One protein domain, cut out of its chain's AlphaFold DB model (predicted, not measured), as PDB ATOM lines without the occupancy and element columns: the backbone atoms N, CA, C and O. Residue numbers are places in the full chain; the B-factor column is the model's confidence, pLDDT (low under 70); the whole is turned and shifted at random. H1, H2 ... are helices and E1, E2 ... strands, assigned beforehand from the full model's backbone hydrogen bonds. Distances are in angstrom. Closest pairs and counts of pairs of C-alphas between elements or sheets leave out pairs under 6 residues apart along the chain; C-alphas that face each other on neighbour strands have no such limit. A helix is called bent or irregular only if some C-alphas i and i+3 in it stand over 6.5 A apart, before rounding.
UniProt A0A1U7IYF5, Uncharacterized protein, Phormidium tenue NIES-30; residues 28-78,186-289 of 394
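Overview. This is residues 28 to 78 and 186 to 289 of the 394 residues of an uncharacterized protein of Phormidium tenue NIES-30 (UniProt A0A1U7IYF5). A small antiparallel sheet of three short strands, in the order E3 - E2 - E4, has H3 packed beside its edge strand E3, and H3 joins it to a cluster of helices. In that cluster H2 is in the middle, H1 folds back beside it as a helical hairpin, and H4 crosses both nearly at right angles, on the side of H2 away from H3; a two-stranded hairpin, E5 and E6, lies far out at one end. The printed part has 155 residues, with four named helices and seven named strands in the order H1 H2 E1 H3 E2 E3 E4 E5 E6 E7 H4, a mixed class of helices and strands. It is compact, with a radius of gyration of the C-alphas of 16.5 A and spans of 55 by 40 by 31 A.

Along the chain. The sheet's strands are E2, residues 206 to 208, E3, residues 214 to 216, and E4, residues 229 to 231. H3 is residues 195 to 204, 14.1 A long, and E1 is residues 188 to 190. H2, residues 58 to 75, is 25.6 A long, from C-alpha 58 at (119.293, 117.483, 141.239). H1, residues 31 to 44, begins with C-alpha 31 at (132.598, 101.506, 117.932), is 19.1 A long and is irregular, only just: C-alphas 37 and 40 are 7.0 A apart. E5 is residues 243 to 245, E6 residues 248 to 250 and E7 residues 254 to 256. H4, residues 269 to 284, is 22.9 A long and ends with C-alpha 284 at (120.775, 108.134, 117.485).

Arrangement. E2 and E3 are an antiparallel hairpin, with N 207 and O 215 at 2.9 A. E2 and E4 are antiparallel, with N 206 and O 231 at 3.0 A. H3 is on this sheet at a height of 5.3 A; its closest C-alpha pair with E3 is Ala 201 and Ser 216, 4.5 A. H2, the hub, touches H3 at a steep tilt of 40 degrees, opposite ways, closest at C-alphas 65 and 202, 6.1 A. H1 and H2 touch at a shallow tilt of 19 degrees, opposite ways, closest at C-alphas 42 and 68, 5.0 A. H4 is about perpendicular to H2, at 90 degrees, touching it with residues 275 to 279 alone, closest at C-alphas 276 and 71, 7.0 A. H4 touches H1 with residues 279 to 284 alone, at 86 degrees, about perpendicular, closest at C-alphas 280 and 38, 5.8 A. The C-alphas of Leu 40 in H1 and Val 189 in E1 are their closest, 6.0 A. E1 and E7 pair with no named strand. In the hairpin E5 and E6, N 250 and O 243 are 2.9 A apart. In H2, H3 and H4 every O i to N i+4 pair is within hydrogen-bond range; in H1, 6 of 10.

Size, cuts and confidence. The C-alphas farthest apart are those of Trp 28 and Asn 247, 55.3 A. Residues 79 to 185 are not printed, and C-alphas 78 and 186 are 13.0 A apart across the cut. The links H1 to H2, E3 to E4, E4 to E5 and E7 to H4 are long. The mean pLDDT of the printed part is 84.8; residue 28, residues 238 to 253 and residues 261 to 264 are under 70.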
ATOM      1  N   TRP A  28     124.482  99.027 111.834       67.50
ATOM      2  CA  TRP A  28     124.936  98.979 113.205       67.50
ATOM      3  C   TRP A  28     125.961 100.090 113.379       67.50
ATOM      4  O   TRP A  28     126.844 100.256 112.537       67.50
ATOM      5  N   LEU A  29     125.833 100.856 114.459       77.56
ATOM      6  CA  LEU A  29     126.871 101.814 114.816       77.56
ATOM      7  C   LEU A  29     128.155 101.036 115.096       77.56
ATOM      8  O   LEU A  29     128.173 100.154 115.962       77.56
ATOM      9  N   ASP A  30     129.222 101.376 114.381       84.56
ATOM     10  CA  ASP A  30     130.550 100.894 114.735       84.56
ATOM     11  C   ASP A  30     131.012 101.518 116.069       84.56
ATOM     12  O   ASP A  30     130.385 102.437 116.613       84.56
ATOM     13  N   LEU A  31     132.118 101.025 116.634       87.69
ATOM     14  CA  LEU A  31     132.598 101.506 117.932       87.69
ATOM     15  C   LEU A  31     132.868 103.022 117.933       87.69
ATOM     16  O   LEU A  31     132.546 103.705 118.908       87.69
ATOM     17  N   LYS A  32     133.423 103.562 116.842       90.12
ATOM     18  CA  LYS A  32     133.715 104.993 116.709       90.12
ATOM     19  C   LYS A  32     132.419 105.797 116.699       90.12
ATOM     20  O   LYS A  32     132.317 106.798 117.410       90.12
ATOM     21  N   GLU A  33     131.420 105.352 115.948       90.06
ATOM     22  CA  GLU A  33     130.110 105.982 115.888       90.06
ATOM     23  C   GLU A  33     129.390 105.926 117.236       90.06
ATOM     24  O   GLU A  33     128.827 106.939 117.652       90.06
ATOM     25  N   VAL A  34     129.450 104.807 117.966       91.25
ATOM     26  CA  VAL A  34     128.895 104.737 119.326       91.25
ATOM     27  C   VAL A  34     129.571 105.753 120.244       91.25
ATOM     28  O   VAL A  34     128.889 106.483 120.967       91.25
ATOM     29  N   ILE A  35     130.902 105.837 120.218       93.00
ATOM     30  CA  ILE A  35     131.645 106.777 121.064       93.00
ATOM     31  C   ILE A  35     131.239 108.222 120.745       93.00
ATOM     32  O   ILE A  35     130.901 108.989 121.649       93.00
ATOM     33  N   GLN A  36     131.232 108.583 119.463       93.44
ATOM     34  CA  GLN A  36     131.007 109.957 119.011       93.44
ATOM     35  C   GLN A  36     129.543 110.395 119.102       93.44
ATOM     36  O   GLN A  36     129.275 111.555 119.411       93.44
ATOM     37  N   LYS A  37     128.595 109.490 118.838       93.06
ATOM     38  CA  LYS A  37     127.162 109.811 118.768       93.06
ATOM     39  C   LYS A  37     126.410 109.487 120.058       93.06
ATOM     40  O   LYS A  37     125.342 110.051 120.274       93.06
ATOM     41  N   VAL A  38     126.949 108.624 120.924       92.62
ATOM     42  CA  VAL A  38     126.279 108.198 122.166       92.62
ATOM     43  C   VAL A  38     127.109 108.500 123.408       92.62
ATOM     44  O   VAL A  38     126.667 109.270 124.259       92.62
ATOM     45  N   ALA A  39     128.312 107.932 123.515       93.25
ATOM     46  CA  ALA A  39     129.070 107.950 124.763       93.25
ATOM     47  C   ALA A  39     129.512 109.356 125.183       93.25
ATOM     48  O   ALA A  39     129.210 109.784 126.296       93.25
ATOM     49  N   LEU A  40     130.189 110.095 124.297       94.62
ATOM     50  CA  LEU A  40     130.624 111.465 124.589       94.62
ATOM     51  C   LEU A  40     129.428 112.426 124.729       94.62
ATOM     52  O   LEU A  40     129.395 113.192 125.695       94.62
ATOM     53  N   PRO A  41     128.392 112.369 123.865       95.06
ATOM     54  CA  PRO A  41     127.198 113.192 124.050       95.06
ATOM     55  C   PRO A  41     126.428 112.922 125.350       95.06
ATOM     56  O   PRO A  41     125.814 113.853 125.873       95.06
ATOM     57  N   ALA A  42     126.475 111.708 125.916       94.69
ATOM     58  CA  ALA A  42     125.830 111.415 127.198       94.69
ATOM     59  C   ALA A  42     126.361 112.309 128.334       94.69
ATOM     60  O   ALA A  42     125.577 112.776 129.161       94.69
ATOM     61  N   PHE A  43     127.657 112.646 128.328       95.38
ATOM     62  CA  PHE A  43     128.243 113.563 129.312       95.38
ATOM     63  C   PHE A  43     127.693 114.984 129.206       95.38
ATOM     64  O   PHE A  43     127.556 115.661 130.222       95.38
ATOM     65  N   LYS A  44     127.285 115.440 128.017       92.44
ATOM     66  CA  LYS A  44     126.648 116.756 127.858       92.44
ATOM     67  C   LYS A  44     125.318 116.844 128.612       92.44
ATOM     68  O   LYS A  44     124.945 117.909 129.088       92.44
ATOM     69  N   PHE A  45     124.612 115.727 128.786       91.19
ATOM     70  CA  PHE A  45     123.368 115.704 129.555       91.19
ATOM     71  C   PHE A  45     123.570 115.846 131.061       91.19
ATOM     72  O   PHE A  45     122.583 115.891 131.781       91.19
ATOM     73  N   THR A  46     124.795 115.954 131.563       93.25
ATOM     74  CA  THR A  46     125.062 116.248 132.980       93.25
ATOM     75  C   THR A  46     124.917 117.731 133.330       93.25
ATOM     76  O   THR A  46     124.937 118.090 134.506       93.25
ATOM     77  N   GLU A  47     124.733 118.602 132.331       91.06
ATOM     78  CA  GLU A  47     124.569 120.039 132.546       91.06
ATOM     79  C   GLU A  47     123.393 120.351 133.480       91.06
ATOM     80  O   GLU A  47     122.319 119.748 133.402       91.06
ATOM     81  N   SER A  48     123.589 121.326 134.370       88.19
ATOM     82  CA  SER A  48     122.593 121.716 135.372       88.19
ATOM     83  C   SER A  48     121.386 122.444 134.790       88.19
ATOM     84  O   SER A  48     120.367 122.576 135.467       88.19
ATOM     85  N   LYS A  49     121.489 122.909 133.543       86.62
ATOM     86  CA  LYS A  49     120.441 123.643 132.840       86.62
ATOM     87  C   LYS A  49     120.028 122.910 131.570       86.62
ATOM     88  O   LYS A  49     120.816 122.183 130.970       86.62
ATOM     89  N   THR A  50     118.775 123.083 131.171       84.62
ATOM     90  CA  THR A  50     118.292 122.655 129.854       84.62
ATOM     91  C   THR A  50     118.841 123.570 128.754       84.62
ATOM     92  O   THR A  50     119.458 124.601 129.035       84.62
ATOM     93  N   LYS A  51     118.579 123.225 127.485       81.50
ATOM     94  CA  LYS A  51     118.891 124.101 126.341       81.50
ATOM     95  C   LYS A  51     118.240 125.483 126.486       81.50
ATOM     96  O   LYS A  51     118.868 126.483 126.162       81.50
ATOM     97  N   ASP A  52     117.052 125.526 127.084       85.25
ATOM     98  CA  ASP A  52     116.272 126.744 127.340       85.25
ATOM     99  C   ASP A  52     116.685 127.457 128.641       85.25
ATOM    100  O   ASP A  52     115.966 128.307 129.155       85.25
ATOM    101  N   ARG A  53     117.850 127.101 129.203       83.81
ATOM    102  CA  ARG A  53     118.442 127.676 130.427       83.81
ATOM    103  C   ARG A  53     117.624 127.471 131.709       83.81
ATOM    104  O   ARG A  53     117.910 128.117 132.717       83.81
ATOM    105  N   VAL A  54     116.681 126.531 131.714       87.69
ATOM    106  CA  VAL A  54     115.899 126.167 132.906       87.69
ATOM    107  C   VAL A  54     116.726 125.261 133.815       87.69
ATOM    108  O   VAL A  54     117.335 124.299 133.343       87.69
ATOM    109  N   ASN A  55     116.745 125.546 135.120       88.88
ATOM    110  CA  ASN A  55     117.431 124.712 136.108       88.88
ATOM    111  C   ASN A  55     116.795 123.320 136.179       88.88
ATOM    112  O   ASN A  55     115.578 123.175 136.282       88.88
ATOM    113  N   ARG A  56     117.632 122.285 136.153       91.19
ATOM    114  CA  ARG A  56     117.199 120.894 136.277       91.19
ATOM    115  C   ARG A  56     117.190 120.467 137.745       91.19
ATOM    116  O   ARG A  56     118.082 120.874 138.494       91.19
ATOM    117  N   PRO A  57     116.238 119.612 138.157       89.88
ATOM    118  CA  PRO A  57     116.255 119.048 139.499       89.88
ATOM    119  C   PRO A  57     117.509 118.192 139.691       89.88
ATOM    120  O   PRO A  57     117.968 117.525 138.756       89.88
ATOM    121  N   ILE A  58     118.048 118.191 140.912       87.75
ATOM    122  CA  ILE A  58     119.293 117.483 141.239       87.75
ATOM    123  C   ILE A  58     119.210 115.986 140.913       87.75
ATOM    124  O   ILE A  58     120.146 115.423 140.353       87.75
ATOM    125  N   THR A  59     118.038 115.381 141.103       87.88
ATOM    126  CA  THR A  59     117.762 113.974 140.789       87.88
ATOM    127  C   THR A  59     117.888 113.662 139.292       87.88
ATOM    128  O   THR A  59     118.363 112.591 138.904       87.88
ATOM    129  N   ALA A  60     117.509 114.596 138.413       89.62
ATOM    130  CA  ALA A  60     117.678 114.442 136.969       89.62
ATOM    131  C   ALA A  60     119.147 114.585 136.561       89.62
ATOM    132  O   ALA A  60     119.600 113.873 135.664       89.62
ATOM    133  N   ILE A  61     119.887 115.478 137.223       91.94
ATOM    134  CA  ILE A  61     121.331 115.637 137.024       91.94
ATOM    135  C   ILE A  61     122.047 114.351 137.457       91.94
ATOM    136  O   ILE A  61     122.779 113.776 136.657       91.94
ATOM    137  N   ALA A  62     121.759 113.838 138.654       90.94
ATOM    138  CA  ALA A  62     122.331 112.597 139.181       90.94
ATOM    139  C   ALA A  62     122.079 111.399 138.260       90.94
ATOM    140  O   ALA A  62     123.001 110.641 137.955       90.94
ATOM    141  N   ASN A  63     120.861 111.276 137.723       90.19
ATOM    142  CA  ASN A  63     120.559 110.260 136.717       90.19
ATOM    143  C   ASN A  63     121.405 110.418 135.447       90.19
ATOM    144  O   ASN A  63     121.873 109.416 134.918       90.19
ATOM    145  N   SER A  64     121.636 111.645 134.975       93.31
ATOM    146  CA  SER A  64     122.482 111.888 133.800       93.31
ATOM    147  C   SER A  64     123.968 111.606 134.054       93.31
ATOM    148  O   SER A  64     124.647 111.122 133.154       93.31
ATOM    149  N   PHE A  65     124.475 111.850 135.268       95.06
ATOM    150  CA  PHE A  65     125.823 111.420 135.664       95.06
ATOM    151  C   PHE A  65     125.937 109.894 135.640       95.06
ATOM    152  O   PHE A  65     126.848 109.351 135.017       95.06
ATOM    153  N   GLN A  66     124.971 109.196 136.242       92.75
ATOM    154  CA  GLN A  66     124.895 107.739 136.195       92.75
ATOM    155  C   GLN A  66     124.842 107.214 134.753       92.75
ATOM    156  O   GLN A  66     125.562 106.282 134.411       92.75
ATOM    157  N   ASP A  67     124.016 107.820 133.900       92.12
ATOM    158  CA  ASP A  67     123.886 107.485 132.479       92.12
ATOM    159  C   ASP A  67     125.214 107.629 131.725       92.12
ATOM    160  O   ASP A  67     125.614 106.725 130.989       92.12
ATOM    161  N   ALA A  68     125.923 108.739 131.936       95.06
ATOM    162  CA  ALA A  68     127.214 108.993 131.311       95.06
ATOM    163  C   ALA A  68     128.285 107.985 131.767       95.06
ATOM    164  O   ALA A  68     129.012 107.442 130.934       95.06
ATOM    165  N   LEU A  69     128.335 107.664 133.065       94.75
ATOM    166  CA  LEU A  69     129.249 106.659 133.623       94.75
ATOM    167  C   LEU A  69     128.932 105.235 133.131       94.75
ATOM    168  O   LEU A  69     129.832 104.446 132.841       94.75
ATOM    169  N   LEU A  70     127.651 104.899 132.958       92.31
ATOM    170  CA  LEU A  70     127.245 103.627 132.356       92.31
ATOM    171  C   LEU A  70     127.713 103.505 130.902       92.31
ATOM    172  O   LEU A  70     128.154 102.428 130.481       92.31
ATOM    173  N   TRP A  71     127.637 104.597 130.138       91.88
ATOM    174  CA  TRP A  71     128.126 104.630 128.764       91.88
ATOM    175  C   TRP A  71     129.642 104.606 128.680       91.88
ATOM    176  O   TRP A  71     130.168 103.849 127.863       91.88
ATOM    177  N   SER A  72     130.356 105.336 129.539       91.81
ATOM    178  CA  SER A  72     131.820 105.295 129.564       91.81
ATOM    179  C   SER A  72     132.325 103.878 129.824       91.81
ATOM    180  O   SER A  72     133.152 103.362 129.078       91.81
ATOM    181  N   LYS A  73     131.722 103.174 130.779       88.94
ATOM    182  CA  LYS A  73     132.040 101.777 131.075       88.94
ATOM    183  C   LYS A  73     131.674 100.808 129.941       88.94
ATOM    184  O   LYS A  73     132.297  99.760 129.801       88.94
ATOM    185  N   SER A  74     130.652 101.122 129.148       87.88
ATOM    186  CA  SER A  74     130.216 100.272 128.028       87.88
ATOM    187  C   SER A  74     130.982 100.516 126.721       87.88
ATOM    188  O   SER A  74     130.909  99.670 125.835       87.88
ATOM    189  N   SER A  75     131.667 101.657 126.577       88.88
ATOM    190  CA  SER A  75     132.209 102.124 125.283       88.88
ATOM    191  C   SER A  75     133.624 102.719 125.324       88.88
ATOM    192  O   SER A  75     134.240 102.865 124.275       88.88
ATOM    193  N   LEU A  76     134.138 103.088 126.501       89.50
ATOM    194  CA  LEU A  76     135.457 103.717 126.694       89.50
ATOM    195  C   LEU A  76     136.416 102.839 127.518       89.50
ATOM    196  O   LEU A  76     137.536 103.253 127.841       89.50
ATOM    197  N   MET A  77     135.970 101.630 127.853       87.06
ATOM    198  CA  MET A  77     136.680 100.613 128.619       87.06
ATOM    199  C   MET A  77     136.533  99.252 127.938       87.06
ATOM    200  O   MET A  77     135.586  99.032 127.185       87.06
ATOM    201  N   ALA A  78     137.438  98.321 128.250       83.38
ATOM    202  CA  ALA A  78     137.348  96.959 127.739       83.38
ATOM    203  C   ALA A  78     135.974  96.325 128.065       83.38
ATOM    204  O   ALA A  78     135.477  96.468 129.191       83.38
ATOM    205  N   ASP A 186     141.152 106.807 133.104       92.25
ATOM    206  CA  ASP A 186     140.773 108.210 133.180       92.25
ATOM    207  C   ASP A 186     140.960 108.896 131.825       92.25
ATOM    208  O   ASP A 186     142.076 109.132 131.364       92.25
ATOM    209  N   ARG A 187     139.850 109.158 131.136       91.62
ATOM    210  CA  ARG A 187     139.846 109.787 129.812       91.62
ATOM    211  C   ARG A 187     139.161 111.137 129.889       91.62
ATOM    212  O   ARG A 187     138.127 111.265 130.540       91.62
ATOM    213  N   ARG A 188     139.673 112.106 129.136       94.44
ATOM    214  CA  ARG A 188     138.970 113.362 128.876       94.44
ATOM    215  C   ARG A 188     137.716 113.080 128.048       94.44
ATOM    216  O   ARG A 188     137.808 112.490 126.973       94.44
ATOM    217  N   VAL A 189     136.552 113.480 128.552       94.50
ATOM    218  CA  VAL A 189     135.248 113.109 127.966       94.50
ATOM    219  C   VAL A 189     134.365 114.304 127.646       94.50
ATOM    220  O   VAL A 189     133.609 114.259 126.678       94.50
ATOM    221  N   TYR A 190     134.456 115.386 128.420       94.06
ATOM    222  CA  TYR A 190     133.615 116.554 128.198       94.06
ATOM    223  C   TYR A 190     134.292 117.829 128.675       94.06
ATOM    224  O   TYR A 190     134.630 117.949 129.848       94.06
ATOM    225  N   ARG A 191     134.461 118.800 127.767       89.81
ATOM    226  CA  ARG A 191     135.204 120.044 128.027       89.81
ATOM    227  C   ARG A 191     136.605 119.721 128.557       89.81
ATOM    228  O   ARG A 191     137.357 119.047 127.867       89.81
ATOM    229  N   ASP A 192     136.975 120.203 129.733       90.69
ATOM    230  CA  ASP A 192     138.212 119.946 130.480       90.69
ATOM    231  C   ASP A 192     138.074 118.797 131.500       90.69
ATOM    232  O   ASP A 192     139.008 118.521 132.245       90.69
ATOM    233  N   LYS A 193     136.915 118.125 131.549       95.25
ATOM    234  CA  LYS A 193     136.604 117.093 132.543       95.25
ATOM    235  C   LYS A 193     136.899 115.686 132.047       95.25
ATOM    236  O   LYS A 193     136.694 115.333 130.876       95.25
ATOM    237  N   HIS A 194     137.347 114.881 132.992       95.69
ATOM    238  CA  HIS A 194     137.744 113.500 132.829       95.69
ATOM    239  C   HIS A 194     136.743 112.544 133.490       95.69
ATOM    240  O   HIS A 194     135.884 112.969 134.259       95.69
ATOM    241  N   ILE A 195     136.823 111.246 133.191       95.88
ATOM    242  CA  ILE A 195     135.925 110.227 133.762       95.88
ATOM    243  C   ILE A 195     135.939 110.268 135.294       95.88
ATOM    244  O   ILE A 195     134.873 110.152 135.900       95.88
ATOM    245  N   TYR A 196     137.104 110.475 135.912       95.75
ATOM    246  CA  TYR A 196     137.220 110.565 137.366       95.75
ATOM    247  C   TYR A 196     136.440 111.748 137.934       95.75
ATOM    248  O   TYR A 196     135.736 111.559 138.918       95.75
ATOM    249  N   ASP A 197     136.436 112.910 137.268       96.12
ATOM    250  CA  ASP A 197     135.614 114.051 137.692       96.12
ATOM    251  C   ASP A 197     134.136 113.661 137.807       96.12
ATOM    252  O   ASP A 197     133.467 113.991 138.785       96.12
ATOM    253  N   PHE A 198     133.612 112.946 136.808       96.69
ATOM    254  CA  PHE A 198     132.214 112.516 136.796       96.69
ATOM    255  C   PHE A 198     131.932 111.427 137.826       96.69
ATOM    256  O   PHE A 198     130.883 111.456 138.464       96.69
ATOM    257  N   LEU A 199     132.850 110.473 137.980       95.44
ATOM    258  CA  LEU A 199     132.726 109.383 138.941       95.44
ATOM    259  C   LEU A 199     132.704 109.925 140.372       95.44
ATOM    260  O   LEU A 199     131.806 109.609 141.145       95.44
ATOM    261  N   GLU A 200     133.648 110.803 140.687       94.06
ATOM    262  CA  GLU A 200     133.789 111.439 141.992       94.06
ATOM    263  C   GLU A 200     132.626 112.381 142.291       94.06
ATOM    264  O   GLU A 200     132.066 112.321 143.380       94.06
ATOM    265  N   ALA A 201     132.202 113.194 141.317       94.81
ATOM    266  CA  ALA A 201     131.022 114.039 141.474       94.81
ATOM    267  C   ALA A 201     129.750 113.222 141.708       94.81
ATOM    268  O   ALA A 201     128.909 113.599 142.519       94.81
ATOM    269  N   TYR A 202     129.601 112.098 141.007       93.75
ATOM    270  CA  TYR A 202     128.462 111.211 141.194       93.75
ATOM    271  C   TYR A 202     128.463 110.580 142.590       93.75
ATOM    272  O   TYR A 202     127.434 110.621 143.257       93.75
ATOM    273  N   ILE A 203     129.600 110.027 143.029       90.12
ATOM    274  CA  ILE A 203     129.726 109.305 144.302       90.12
ATOM    275  C   ILE A 203     129.650 110.254 145.500       90.12
ATOM    276  O   ILE A 203     128.893 109.984 146.427       90.12
ATOM    277  N   MET A 204     130.424 111.339 145.476       87.19
ATOM    278  CA  MET A 204     130.658 112.208 146.637       87.19
ATOM    279  C   MET A 204     129.948 113.557 146.535       87.19
ATOM    280  O   MET A 204     129.858 114.285 147.516       87.19
ATOM    281  N   GLY A 205     129.459 113.922 145.353       91.69
ATOM    282  CA  GLY A 205     128.966 115.263 145.087       91.69
ATOM    283  C   GLY A 205     130.049 116.211 144.578       91.69
ATOM    284  O   GLY A 205     131.207 115.854 144.337       91.69
ATOM    285  N   TYR A 206     129.633 117.447 144.339       95.75
ATOM    286  CA  TYR A 206     130.451 118.426 143.645       95.75
ATOM    287  C   TYR A 206     130.090 119.857 144.028       95.75
ATOM    288  O   TYR A 206     128.960 120.159 144.415       95.75
ATOM    289  N   TRP A 207     131.059 120.749 143.860       96.31
ATOM    290  CA  TRP A 207     130.878 122.188 143.978       96.31
ATOM    291  C   TRP A 207     130.387 122.749 142.650       96.31
ATOM    292  O   TRP A 207     130.973 122.452 141.608       96.31
ATOM    293  N   ARG A 208     129.352 123.595 142.665       94.81
ATOM    294  CA  ARG A 208     128.809 124.234 141.456       94.81
ATOM    295  C   ARG A 208     128.489 125.705 141.660       94.81
ATOM    296  O   ARG A 208     127.855 126.056 142.653       94.81
ATOM    297  N   ASP A 209     128.816 126.531 140.671       93.06
ATOM    298  CA  ASP A 209     128.426 127.943 140.635       93.06
ATOM    299  C   ASP A 209     127.101 128.194 139.875       93.06
ATOM    300  O   ASP A 209     126.486 127.301 139.281       93.06
ATOM    301  N   LYS A 210     126.645 129.454 139.860       87.75
ATOM    302  CA  LYS A 210     125.427 129.878 139.136       87.75
ATOM    303  C   LYS A 210     125.538 129.804 137.602       87.75
ATOM    304  O   LYS A 210     124.513 129.793 136.902       87.75
ATOM    305  N   TYR A 211     126.763 129.768 137.077       86.62
ATOM    306  CA  TYR A 211     127.066 129.679 135.647       86.62
ATOM    307  C   TYR A 211     127.107 128.226 135.153       86.62
ATOM    308  O   TYR A 211     127.043 127.988 133.949       86.62
ATOM    309  N   GLY A 212     127.106 127.258 136.072       86.44
ATOM    310  CA  GLY A 212     127.147 125.831 135.780       86.44
ATOM    311  C   GLY A 212     128.562 125.261 135.710       86.44
ATOM    312  O   GLY A 212     128.713 124.099 135.328       86.44
ATOM    313  N   ASN A 213     129.584 126.039 136.081       91.12
ATOM    314  CA  ASN A 213     130.919 125.500 136.297       91.12
ATOM    315  C   ASN A 213     130.897 124.622 137.538       91.12
ATOM    316  O   ASN A 213     130.194 124.915 138.509       91.12
ATOM    317  N   TRP A 214     131.662 123.536 137.500       94.88
ATOM    318  CA  TRP A 214     131.709 122.615 138.615       94.88
ATOM    319  C   TRP A 214     133.055 121.923 138.797       94.88
ATOM    320  O   TRP A 214     133.844 121.792 137.853       94.88
ATOM    321  N   ILE A 215     133.291 121.483 140.032       94.69
ATOM    322  CA  ILE A 215     134.490 120.767 140.472       94.69
ATOM    323  C   ILE A 215     134.049 119.595 141.351       94.69
ATOM    324  O   ILE A 215     133.250 119.788 142.269       94.69
ATOM    325  N   SER A 216     134.515 118.379 141.047       93.81
ATOM    326  CA  SER A 216     134.251 117.213 141.898       93.81
ATOM    327  C   SER A 216     134.897 117.407 143.267       93.81
ATOM    328  O   SER A 216     135.983 117.983 143.367       93.81
ATOM    329  N   ILE A 217     134.279 116.858 144.315       89.38
ATOM    330  CA  ILE A 217     134.914 116.831 145.641       89.38
ATOM    331  C   ILE A 217     136.281 116.141 145.600       89.38
ATOM    332  O   ILE A 217     137.201 116.538 146.307       89.38
ATOM    333  N   GLY A 218     136.456 115.156 144.717       84.62
ATOM    334  CA  GLY A 218     137.723 114.445 144.611       84.62
ATOM    335  C   GLY A 218     138.904 115.291 144.131       84.62
ATOM    336  O   GLY A 218     140.046 114.934 144.426       84.62
ATOM    337  N   LYS A 219     138.641 116.433 143.477       85.75
ATOM    338  CA  LYS A 219     139.650 117.447 143.137       85.75
ATOM    339  C   LYS A 219     139.801 118.538 144.190       85.75
ATOM    340  O   LYS A 219     140.886 119.095 144.322       85.75
ATOM    341  N   SER A 220     138.728 118.892 144.890       86.31
ATOM    342  CA  SER A 220     138.755 119.948 145.900       86.31
ATOM    343  C   SER A 220     137.711 119.680 146.977       86.31
ATOM    344  O   SER A 220     136.508 119.693 146.709       86.31
ATOM    345  N   LEU A 221     138.187 119.427 148.199       84.69
ATOM    346  CA  LEU A 221     137.330 119.173 149.358       84.69
ATOM    347  C   LEU A 221     136.607 120.442 149.821       84.69
ATOM    348  O   LEU A 221     135.483 120.368 150.310       84.69
ATOM    349  N   GLU A 222     137.227 121.604 149.628       88.56
ATOM    350  CA  GLU A 222     136.672 122.902 150.002       88.56
ATOM    351  C   GLU A 222     136.027 123.601 148.804       88.56
ATOM    352  O   GLU A 222     136.379 123.371 147.646       88.56
ATOM    353  N   ALA A 223     135.073 124.489 149.085       90.25
ATOM    354  CA  ALA A 223     134.502 125.335 148.050       90.25
ATOM    355  C   ALA A 223     135.600 126.248 147.472       90.25
ATOM    356  O   ALA A 223     136.271 126.941 148.237       90.25
ATOM    357  N   PRO A 224     135.746 126.344 146.137       91.12
ATOM    358  CA  PRO A 224     136.759 127.211 145.533       91.12
ATOM    359  C   PRO A 224     136.625 128.687 145.926       91.12
ATOM    360  O   PRO A 224     137.607 129.421 145.951       91.12
ATOM    361  N   ASN A 225     135.390 129.139 146.163       92.81
ATOM    362  CA  ASN A 225     135.032 130.449 146.700       92.81
ATOM    363  C   ASN A 225     133.538 130.456 147.077       92.81
ATOM    364  O   ASN A 225     132.817 129.485 146.840       92.81
ATOM    365  N   SER A 226     133.048 131.585 147.594       93.00
ATOM    366  CA  SER A 226     131.667 131.762 148.066       93.00
ATOM    367  C   SER A 226     130.576 131.629 146.994       93.00
ATOM    368  O   SER A 226     129.404 131.510 147.340       93.00
ATOM    369  N   SER A 227     130.922 131.652 145.701       93.38
ATOM    370  CA  SER A 227     129.945 131.479 144.615       93.38
ATOM    371  C   SER A 227     129.616 130.017 144.305       93.38
ATOM    372  O   SER A 227     128.667 129.753 143.560       93.38
ATOM    373  N   PHE A 228     130.389 129.075 144.850       95.69
ATOM    374  CA  PHE A 228     130.179 127.645 144.675       95.69
ATOM    375  C   PHE A 228     129.351 127.069 145.826       95.69
ATOM    376  O   PHE A 228     129.637 127.297 146.998       95.69
ATOM    377  N   HIS A 229     128.353 126.258 145.482       94.31
ATOM    378  CA  HIS A 229     127.527 125.524 146.438       94.31
ATOM    379  C   HIS A 229     127.711 124.021 146.264       94.31
ATOM    380  O   HIS A 229     127.918 123.547 145.144       94.31
ATOM    381  N   PHE A 230     127.628 123.284 147.370       94.25
ATOM    382  CA  PHE A 230     127.729 121.832 147.363       94.25
ATOM    383  C   PHE A 230     126.425 121.189 146.886       94.25
ATOM    384  O   PHE A 230     125.334 121.622 147.258       94.25
ATOM    385  N   TYR A 231     126.549 120.136 146.083       92.25
ATOM    386  CA  TYR A 231     125.437 119.304 145.646       92.25
ATOM    387  C   TYR A 231     125.816 117.829 145.741       92.25
ATOM    388  O   TYR A 231     126.747 117.378 145.073       92.25
ATOM    389  N   GLU A 232     125.039 117.064 146.504       89.44
ATOM    390  CA  GLU A 232     125.190 115.615 146.597       89.44
ATOM    391  C   GLU A 232     124.324 114.919 145.537       89.44
ATOM    392  O   GLU A 232     123.104 115.097 145.474       89.44
ATOM    393  N   LEU A 233     124.957 114.146 144.648       89.06
ATOM    394  CA  LEU A 233     124.255 113.507 143.534       89.06
ATOM    395  C   LEU A 233     123.669 112.156 143.920       89.06
ATOM    396  O   LEU A 233     122.484 111.919 143.684       89.06
ATOM    397  N   ARG A 234     124.471 111.260 144.495       84.44
ATOM    398  CA  ARG A 234     124.032 109.890 144.759       84.44
ATOM    399  C   ARG A 234     122.896 109.812 145.779       84.44
ATOM    400  O   ARG A 234     121.937 109.090 145.518       84.44
ATOM    401  N   SER A 235     122.947 110.557 146.883       78.62
ATOM    402  CA  SER A 235     121.832 110.598 147.847       78.62
ATOM    403  C   SER A 235     120.541 111.118 147.217       78.62
ATOM    404  O   SER A 235     119.463 110.636 147.526       78.62
ATOM    405  N   SER A 236     120.620 112.010 146.225       79.12
ATOM    406  CA  SER A 236     119.417 112.502 145.544       79.12
ATOM    407  C   SER A 236     118.651 111.425 144.756       79.12
ATOM    408  O   SER A 236     117.491 111.624 144.394       79.12
ATOM    409  N   ILE A 237     119.285 110.283 144.465       75.44
ATOM    410  CA  ILE A 237     118.674 109.136 143.772       75.44
ATOM    411  C   ILE A 237     118.581 107.880 144.649       75.44
ATOM    412  O   ILE A 237     117.836 106.958 144.312       75.44
ATOM    413  N   ALA A 238     119.308 107.835 145.763       67.38
ATOM    414  CA  ALA A 238     119.190 106.808 146.782       67.38
ATOM    415  C   ALA A 238     118.211 107.299 147.858       67.38
ATOM    416  O   ALA A 238     118.515 108.230 148.586       67.38
ATOM    417  N   ALA A 239     117.028 106.686 147.968       56.00
ATOM    418  CA  ALA A 239     116.219 106.878 149.177       56.00
ATOM    419  C   ALA A 239     117.039 106.435 150.402       56.00
ATOM    420  O   ALA A 239     117.837 105.513 150.228       56.00
ATOM    421  N   ASP A 240     116.831 107.061 151.570       52.94
ATOM    422  CA  ASP A 240     117.487 106.734 152.849       52.94
ATOM    423  C   ASP A 240     117.736 105.224 152.962       52.94
ATOM    424  O   ASP A 240     116.821 104.431 153.189       52.94
ATOM    425  N   THR A 241     118.980 104.805 152.708       49.69
ATOM    426  CA  THR A 241     119.403 103.399 152.807       49.69
ATOM    427  C   THR A 241     119.689 103.003 154.253       49.69
ATOM    428  O   THR A 241     120.257 101.941 154.496       49.69
ATOM    429  N   THR A 242     119.304 103.843 155.211       48.81
ATOM    430  CA  THR A 242     119.232 103.513 156.628       48.81
ATOM    431  C   THR A 242     118.204 102.404 156.806       48.81
ATOM    432  O   THR A 242     116.993 102.622 156.818       48.81
ATOM    433  N   VAL A 243     118.697 101.173 156.912       49.12
ATOM    434  CA  VAL A 243     117.904 100.086 157.473       49.12
ATOM    435  C   VAL A 243     117.811 100.386 158.965       49.12
ATOM    436  O   VAL A 243     118.828 100.442 159.653       49.12
ATOM    437  N   HIS A 244     116.605 100.670 159.444       44.34
ATOM    438  CA  HIS A 244     116.335 100.742 160.872       44.34
ATOM    439  C   HIS A 244     116.071  99.320 161.359       44.34
ATOM    440  O   HIS A 244     115.071  98.719 160.967       44.34
ATOM    441  N   GLU A 245     116.972  98.779 162.173       44.91
ATOM    442  CA  GLU A 245     116.606  97.705 163.096       44.91
ATOM    443  C   GLU A 245     116.033  98.324 164.376       44.91
ATOM    444  O   GLU A 245     116.229  99.516 164.640       44.91
ATOM    445  N   ASP A 246     115.356  97.509 165.189       50.56
ATOM    446  CA  ASP A 246     114.712  97.909 166.450       50.56
ATOM    447  C   ASP A 246     115.662  98.624 167.447       50.56
ATOM    448  O   ASP A 246     115.195  99.233 168.406       50.56
ATOM    449  N   ASN A 247     116.983  98.627 167.196       46.84
ATOM    450  CA  ASN A 247     118.024  99.247 168.026       46.84
ATOM    451  C   ASN A 247     118.854 100.365 167.349       46.84
ATOM    452  O   ASN A 247     119.859 100.794 167.917       46.84
ATOM    453  N   GLY A 248     118.463 100.881 166.176       47.81
ATOM    454  CA  GLY A 248     119.094 102.072 165.580       47.81
ATOM    455  C   GLY A 248     119.411 101.974 164.082       47.81
ATOM    456  O   GLY A 248     119.097 100.975 163.434       47.81
ATOM    457  N   PRO A 249     119.989 103.038 163.491       48.16
ATOM    458  CA  PRO A 249     120.344 103.053 162.076       48.16
ATOM    459  C   PRO A 249     121.537 102.129 161.800       48.16
ATOM    460  O   PRO A 249     122.643 102.375 162.282       48.16
ATOM    461  N   ILE A 250     121.342 101.108 160.963       53.91
ATOM    462  CA  ILE A 250     122.451 100.345 160.388       53.91
ATOM    463  C   ILE A 250     123.081 101.196 159.289       53.91
ATOM    464  O   ILE A 250     122.472 101.471 158.250       53.91
ATOM    465  N   ILE A 251     124.330 101.598 159.508       58.66
ATOM    466  CA  ILE A 251     125.171 102.156 158.455       58.66
ATOM    467  C   ILE A 251     125.644 100.975 157.611       58.66
ATOM    468  O   ILE A 251     126.487 100.200 158.055       58.66
ATOM    469  N   GLN A 252     125.100 100.819 156.401       62.47
ATOM    470  CA  GLN A 252     125.608  99.804 155.479       62.47
ATOM    471  C   GLN A 252     127.075 100.122 155.134       62.47
ATOM    472  O   GLN A 252     127.341 101.203 154.597       62.47
ATOM    473  N   PRO A 253     128.025  99.208 155.404       66.94
ATOM    474  CA  PRO A 253     129.452  99.432 155.147       66.94
ATOM    475  C   PRO A 253     129.754  99.581 153.650       66.94
ATOM    476  O   PRO A 253     130.705 100.266 153.268       66.94
ATOM    477  N   ALA A 254     128.905  99.012 152.788       79.00
ATOM    478  CA  ALA A 254     128.986  99.152 151.345       79.00
ATOM    479  C   ALA A 254     127.609  99.297 150.693       79.00
ATOM    480  O   ALA A 254     126.607  98.747 151.141       79.00
ATOM    481  N   VAL A 255     127.572 100.011 149.571       84.25
ATOM    482  CA  VAL A 255     126.339 100.297 148.832       84.25
ATOM    483  C   VAL A 255     126.522 100.092 147.337       84.25
ATOM    484  O   VAL A 255     127.634 100.129 146.816       84.25
ATOM    485  N   TRP A 256     125.419  99.934 146.605       89.00
ATOM    486  CA  TRP A 256     125.453  99.827 145.145       89.00
ATOM    487  C   TRP A 256     126.016 101.098 144.502       89.00
ATOM    488  O   TRP A 256     125.537 102.206 144.774       89.00
ATOM    489  N   LEU A 257     126.980 100.924 143.591       90.25
ATOM    490  CA  LEU A 257     127.537 102.010 142.784       90.25
ATOM    491  C   LEU A 257     126.429 102.648 141.934       90.25
ATOM    492  O   LEU A 257     126.184 103.852 141.978       90.25
ATOM    493  N   TYR A 258     125.700 101.819 141.189       89.06
ATOM    494  CA  TYR A 258     124.580 102.251 140.363       89.06
ATOM    495  C   TYR A 258     123.257 101.933 141.049       89.06
ATOM    496  O   TYR A 258     122.826 100.779 141.064       89.06
ATOM    497  N   VAL A 259     122.588 102.965 141.561       84.25
ATOM    498  CA  VAL A 259     121.309 102.803 142.262       84.25
ATOM    499  C   VAL A 259     120.128 102.836 141.298       84.25
ATOM    500  O   VAL A 259     120.121 103.587 140.312       84.25
ATOM    501  N   GLY A 260     119.151 101.969 141.550       76.56
ATOM    502  CA  GLY A 260     117.861 101.945 140.877       76.56
ATOM    503  C   GLY A 260     116.892 102.964 141.473       76.56
ATOM    504  O   GLY A 260     116.970 103.305 142.647       76.56
ATOM    505  N   ALA A 261     115.923 103.413 140.672       60.44
ATOM    506  CA  ALA A 261     114.953 104.439 141.076       60.44
ATOM    507  C   ALA A 261     113.982 104.002 142.197       60.44
ATOM    508  O   ALA A 261     113.213 104.818 142.691       60.44
ATOM    509  N   ARG A 262     113.975 102.721 142.593       57.41
ATOM    510  CA  ARG A 262     113.141 102.204 143.687       57.41
ATOM    511  C   ARG A 262     114.033 101.848 144.882       57.41
ATOM    512  O   ARG A 262     114.776 100.874 144.817       57.41
ATOM    513  N   LYS A 263     113.915 102.629 145.966       60.94
ATOM    514  CA  LYS A 263     114.510 102.395 147.301       60.94
ATOM    515  C   LYS A 263     116.050 102.361 147.380       60.94
ATOM    516  O   LYS A 263     116.587 101.666 148.230       60.94
ATOM    517  N   GLY A 264     116.774 103.021 146.469       65.69
ATOM    518  CA  GLY A 264     118.251 103.020 146.490       65.69
ATOM    519  C   GLY A 264     118.899 101.644 146.251       65.69
ATOM    520  O   GLY A 264     120.113 101.495 146.377       65.69
ATOM    521  N   GLY A 265     118.099 100.637 145.887       76.00
ATOM    522  CA  GLY A 265     118.547  99.264 145.695       76.00
ATOM    523  C   GLY A 265     119.245  99.033 144.356       76.00
ATOM    524  O   GLY A 265     119.367  99.917 143.505       76.00
ATOM    525  N   GLN A 266     119.674  97.792 144.152       83.56
ATOM    526  CA  GLN A 266     120.319  97.361 142.921       83.56
ATOM    527  C   GLN A 266     119.378  97.457 141.705       83.56
ATOM    528  O   GLN A 266     118.201  97.098 141.776       83.56
ATOM    529  N   HIS A 267     119.910  97.832 140.537       84.44
ATOM    530  CA  HIS A 267     119.189  97.656 139.271       84.44
ATOM    531  C   HIS A 267     118.895  96.180 138.969       84.44
ATOM    532  O   HIS A 267     119.783  95.316 138.996       84.44
ATOM    533  N   ARG A 268     117.664  95.892 138.532       85.00
ATOM    534  CA  ARG A 268     117.354  94.613 137.875       85.00
ATOM    535  C   ARG A 268     118.041  94.557 136.509       85.00
ATOM    536  O   ARG A 268     118.404  95.580 135.934       85.00
ATOM    537  N   CYS A 269     118.234  93.349 135.980       83.25
ATOM    538  CA  CYS A 269     118.947  93.153 134.714       83.25
ATOM    539  C   CYS A 269     118.286  93.929 133.559       83.25
ATOM    540  O   CYS A 269     118.967  94.660 132.837       83.25
ATOM    541  N   GLY A 270     116.954  93.837 133.449       82.38
ATOM    542  CA  GLY A 270     116.172  94.558 132.442       82.38
ATOM    543  C   GLY A 270     116.249  96.078 132.589       82.38
ATOM    544  O   GLY A 270     116.462  96.768 131.597       82.38
ATOM    545  N   ASP A 271     116.172  96.598 133.818       83.75
ATOM    546  CA  ASP A 271     116.230  98.043 134.084       83.75
ATOM    547  C   ASP A 271     117.598  98.628 133.710       83.75
ATOM    548  O   ASP A 271     117.681  99.669 133.053       83.75
ATOM    549  N   PHE A 272     118.674  97.915 134.061       84.75
ATOM    550  CA  PHE A 272     120.044  98.302 133.729       84.75
ATOM    551  C   PHE A 272     120.262  98.349 132.210       84.75
ATOM    552  O   PHE A 272     120.779  99.332 131.676       84.75
ATOM    553  N   GLY A 273     119.826  97.303 131.496       85.88
ATOM    554  CA  GLY A 273     119.919  97.245 130.037       85.88
ATOM    555  C   GLY A 273     119.041  98.283 129.340       85.88
ATOM    556  O   GLY A 273     119.492  98.945 128.406       85.88
ATOM    557  N   GLY A 274     117.818  98.481 129.833       86.19
ATOM    558  CA  GLY A 274     116.881  99.473 129.318       86.19
ATOM    559  C   GLY A 274     117.348 100.913 129.534       86.19
ATOM    560  O   GLY A 274     117.063 101.776 128.706       86.19
ATOM    561  N   LYS A 275     118.095 101.205 130.608       86.38
ATOM    562  CA  LYS A 275     118.696 102.532 130.837       86.38
ATOM    563  C   LYS A 275     119.721 102.865 129.747       86.38
ATOM    564  O   LYS A 275     119.588 103.900 129.100       86.38
ATOM    565  N   ILE A 276     120.635 101.938 129.454       86.62
ATOM    566  CA  ILE A 276     121.611 102.076 128.359       86.62
ATOM    567  C   ILE A 276     120.887 102.243 127.015       86.62
ATOM    568  O   ILE A 276     121.097 103.240 126.323       86.62
ATOM    569  N   ALA A 277     119.954 101.348 126.686       89.19
ATOM    570  CA  ALA A 277     119.290 101.363 125.385       89.19
ATOM    571  C   ALA A 277     118.458 102.626 125.118       89.19
ATOM    572  O   ALA A 277     118.454 103.131 123.996       89.19
ATOM    573  N   ARG A 278     117.805 103.187 126.145       89.94
ATOM    574  CA  ARG A 278     117.040 104.438 126.013       89.94
ATOM    575  C   ARG A 278     117.913 105.633 125.648       89.94
ATOM    576  O   ARG A 278     117.473 106.474 124.871       89.94
ATOM    577  N   ILE A 279     119.123 105.724 126.192       90.00
ATOM    578  CA  ILE A 279     120.038 106.836 125.889       90.00
ATOM    579  C   ILE A 279     120.543 106.733 124.452       90.00
ATOM    580  O   ILE A 279     120.524 107.739 123.748       90.00
ATOM    581  N   ALA A 280     120.936 105.532 124.008       89.69
ATOM    582  CA  ALA A 280     121.303 105.304 122.610       89.69
ATOM    583  C   ALA A 280     120.161 105.717 121.682       89.69
ATOM    584  O   ALA A 280     120.351 106.581 120.832       89.69
ATOM    585  N   TYR A 281     118.954 105.205 121.930       89.25
ATOM    586  CA  TYR A 281     117.793 105.524 121.106       89.25
ATOM    587  C   TYR A 281     117.484 107.025 121.091       89.25
ATOM    588  O   TYR A 281     117.238 107.598 120.036       89.25
ATOM    589  N   LYS A 282     117.568 107.696 122.245       87.62
ATOM    590  CA  LYS A 282     117.368 109.149 122.344       87.62
ATOM    591  C   LYS A 282     118.380 109.949 121.514       87.62
ATOM    592  O   LYS A 282     118.037 111.025 121.033       87.62
ATOM    593  N   LEU A 283     119.621 109.477 121.405       87.69
ATOM    594  CA  LEU A 283     120.706 110.196 120.735       87.69
ATOM    595  C   LEU A 283     120.833 109.860 119.246       87.69
ATOM    596  O   LEU A 283     121.232 110.724 118.470       87.69
ATOM    597  N   THR A 284     120.505 108.632 118.844       87.75
ATOM    598  CA  THR A 284     120.775 108.134 117.485       87.75
ATOM    599  C   THR A 284     119.559 107.549 116.781       87.75
ATOM    600  O   THR A 284     119.657 107.199 115.610       87.75
ATOM    601  N   GLY A 285     118.431 107.383 117.476       84.94
ATOM    602  CA  GLY A 285     117.285 106.616 116.982       84.94
ATOM    603  C   GLY A 285     117.534 105.105 116.925       84.94
ATOM    604  O   GLY A 285     116.638 104.360 116.534       84.94
ATOM    605  N   GLN A 286     118.717 104.627 117.331       85.62
ATOM    606  CA  GLN A 286     119.072 103.211 117.295       85.62
ATOM    607  C   GLN A 286     119.046 102.575 118.682       85.62
ATOM    608  O   GLN A 286     119.483 103.154 119.678       85.62
ATOM    609  N   PHE A 287     118.556 101.341 118.748       84.62
ATOM    610  CA  PHE A 287     118.486 100.589 119.991       84.62
ATOM    611  C   PHE A 287     119.796  99.833 120.240       84.62
ATOM    612  O   PHE A 287     120.104  98.871 119.539       84.62
ATOM    613  N   LEU A 288     120.557 100.241 121.261       86.62
ATOM    614  CA  LEU A 288     121.796  99.564 121.657       86.62
ATOM    615  C   LEU A 288     121.688  98.951 123.053       86.62
ATOM    616  O   LEU A 288     121.524  99.659 124.043       86.62
ATOM    617  N   THR A 289     121.829  97.630 123.155       85.62
ATOM    618  CA  THR A 289     121.850  96.934 124.452       85.62
ATOM    619  C   THR A 289     123.280  96.742 124.967       85.62
ATOM    620  O   THR A 289     124.227  96.736 124.178       85.62
TER     621      THR A 289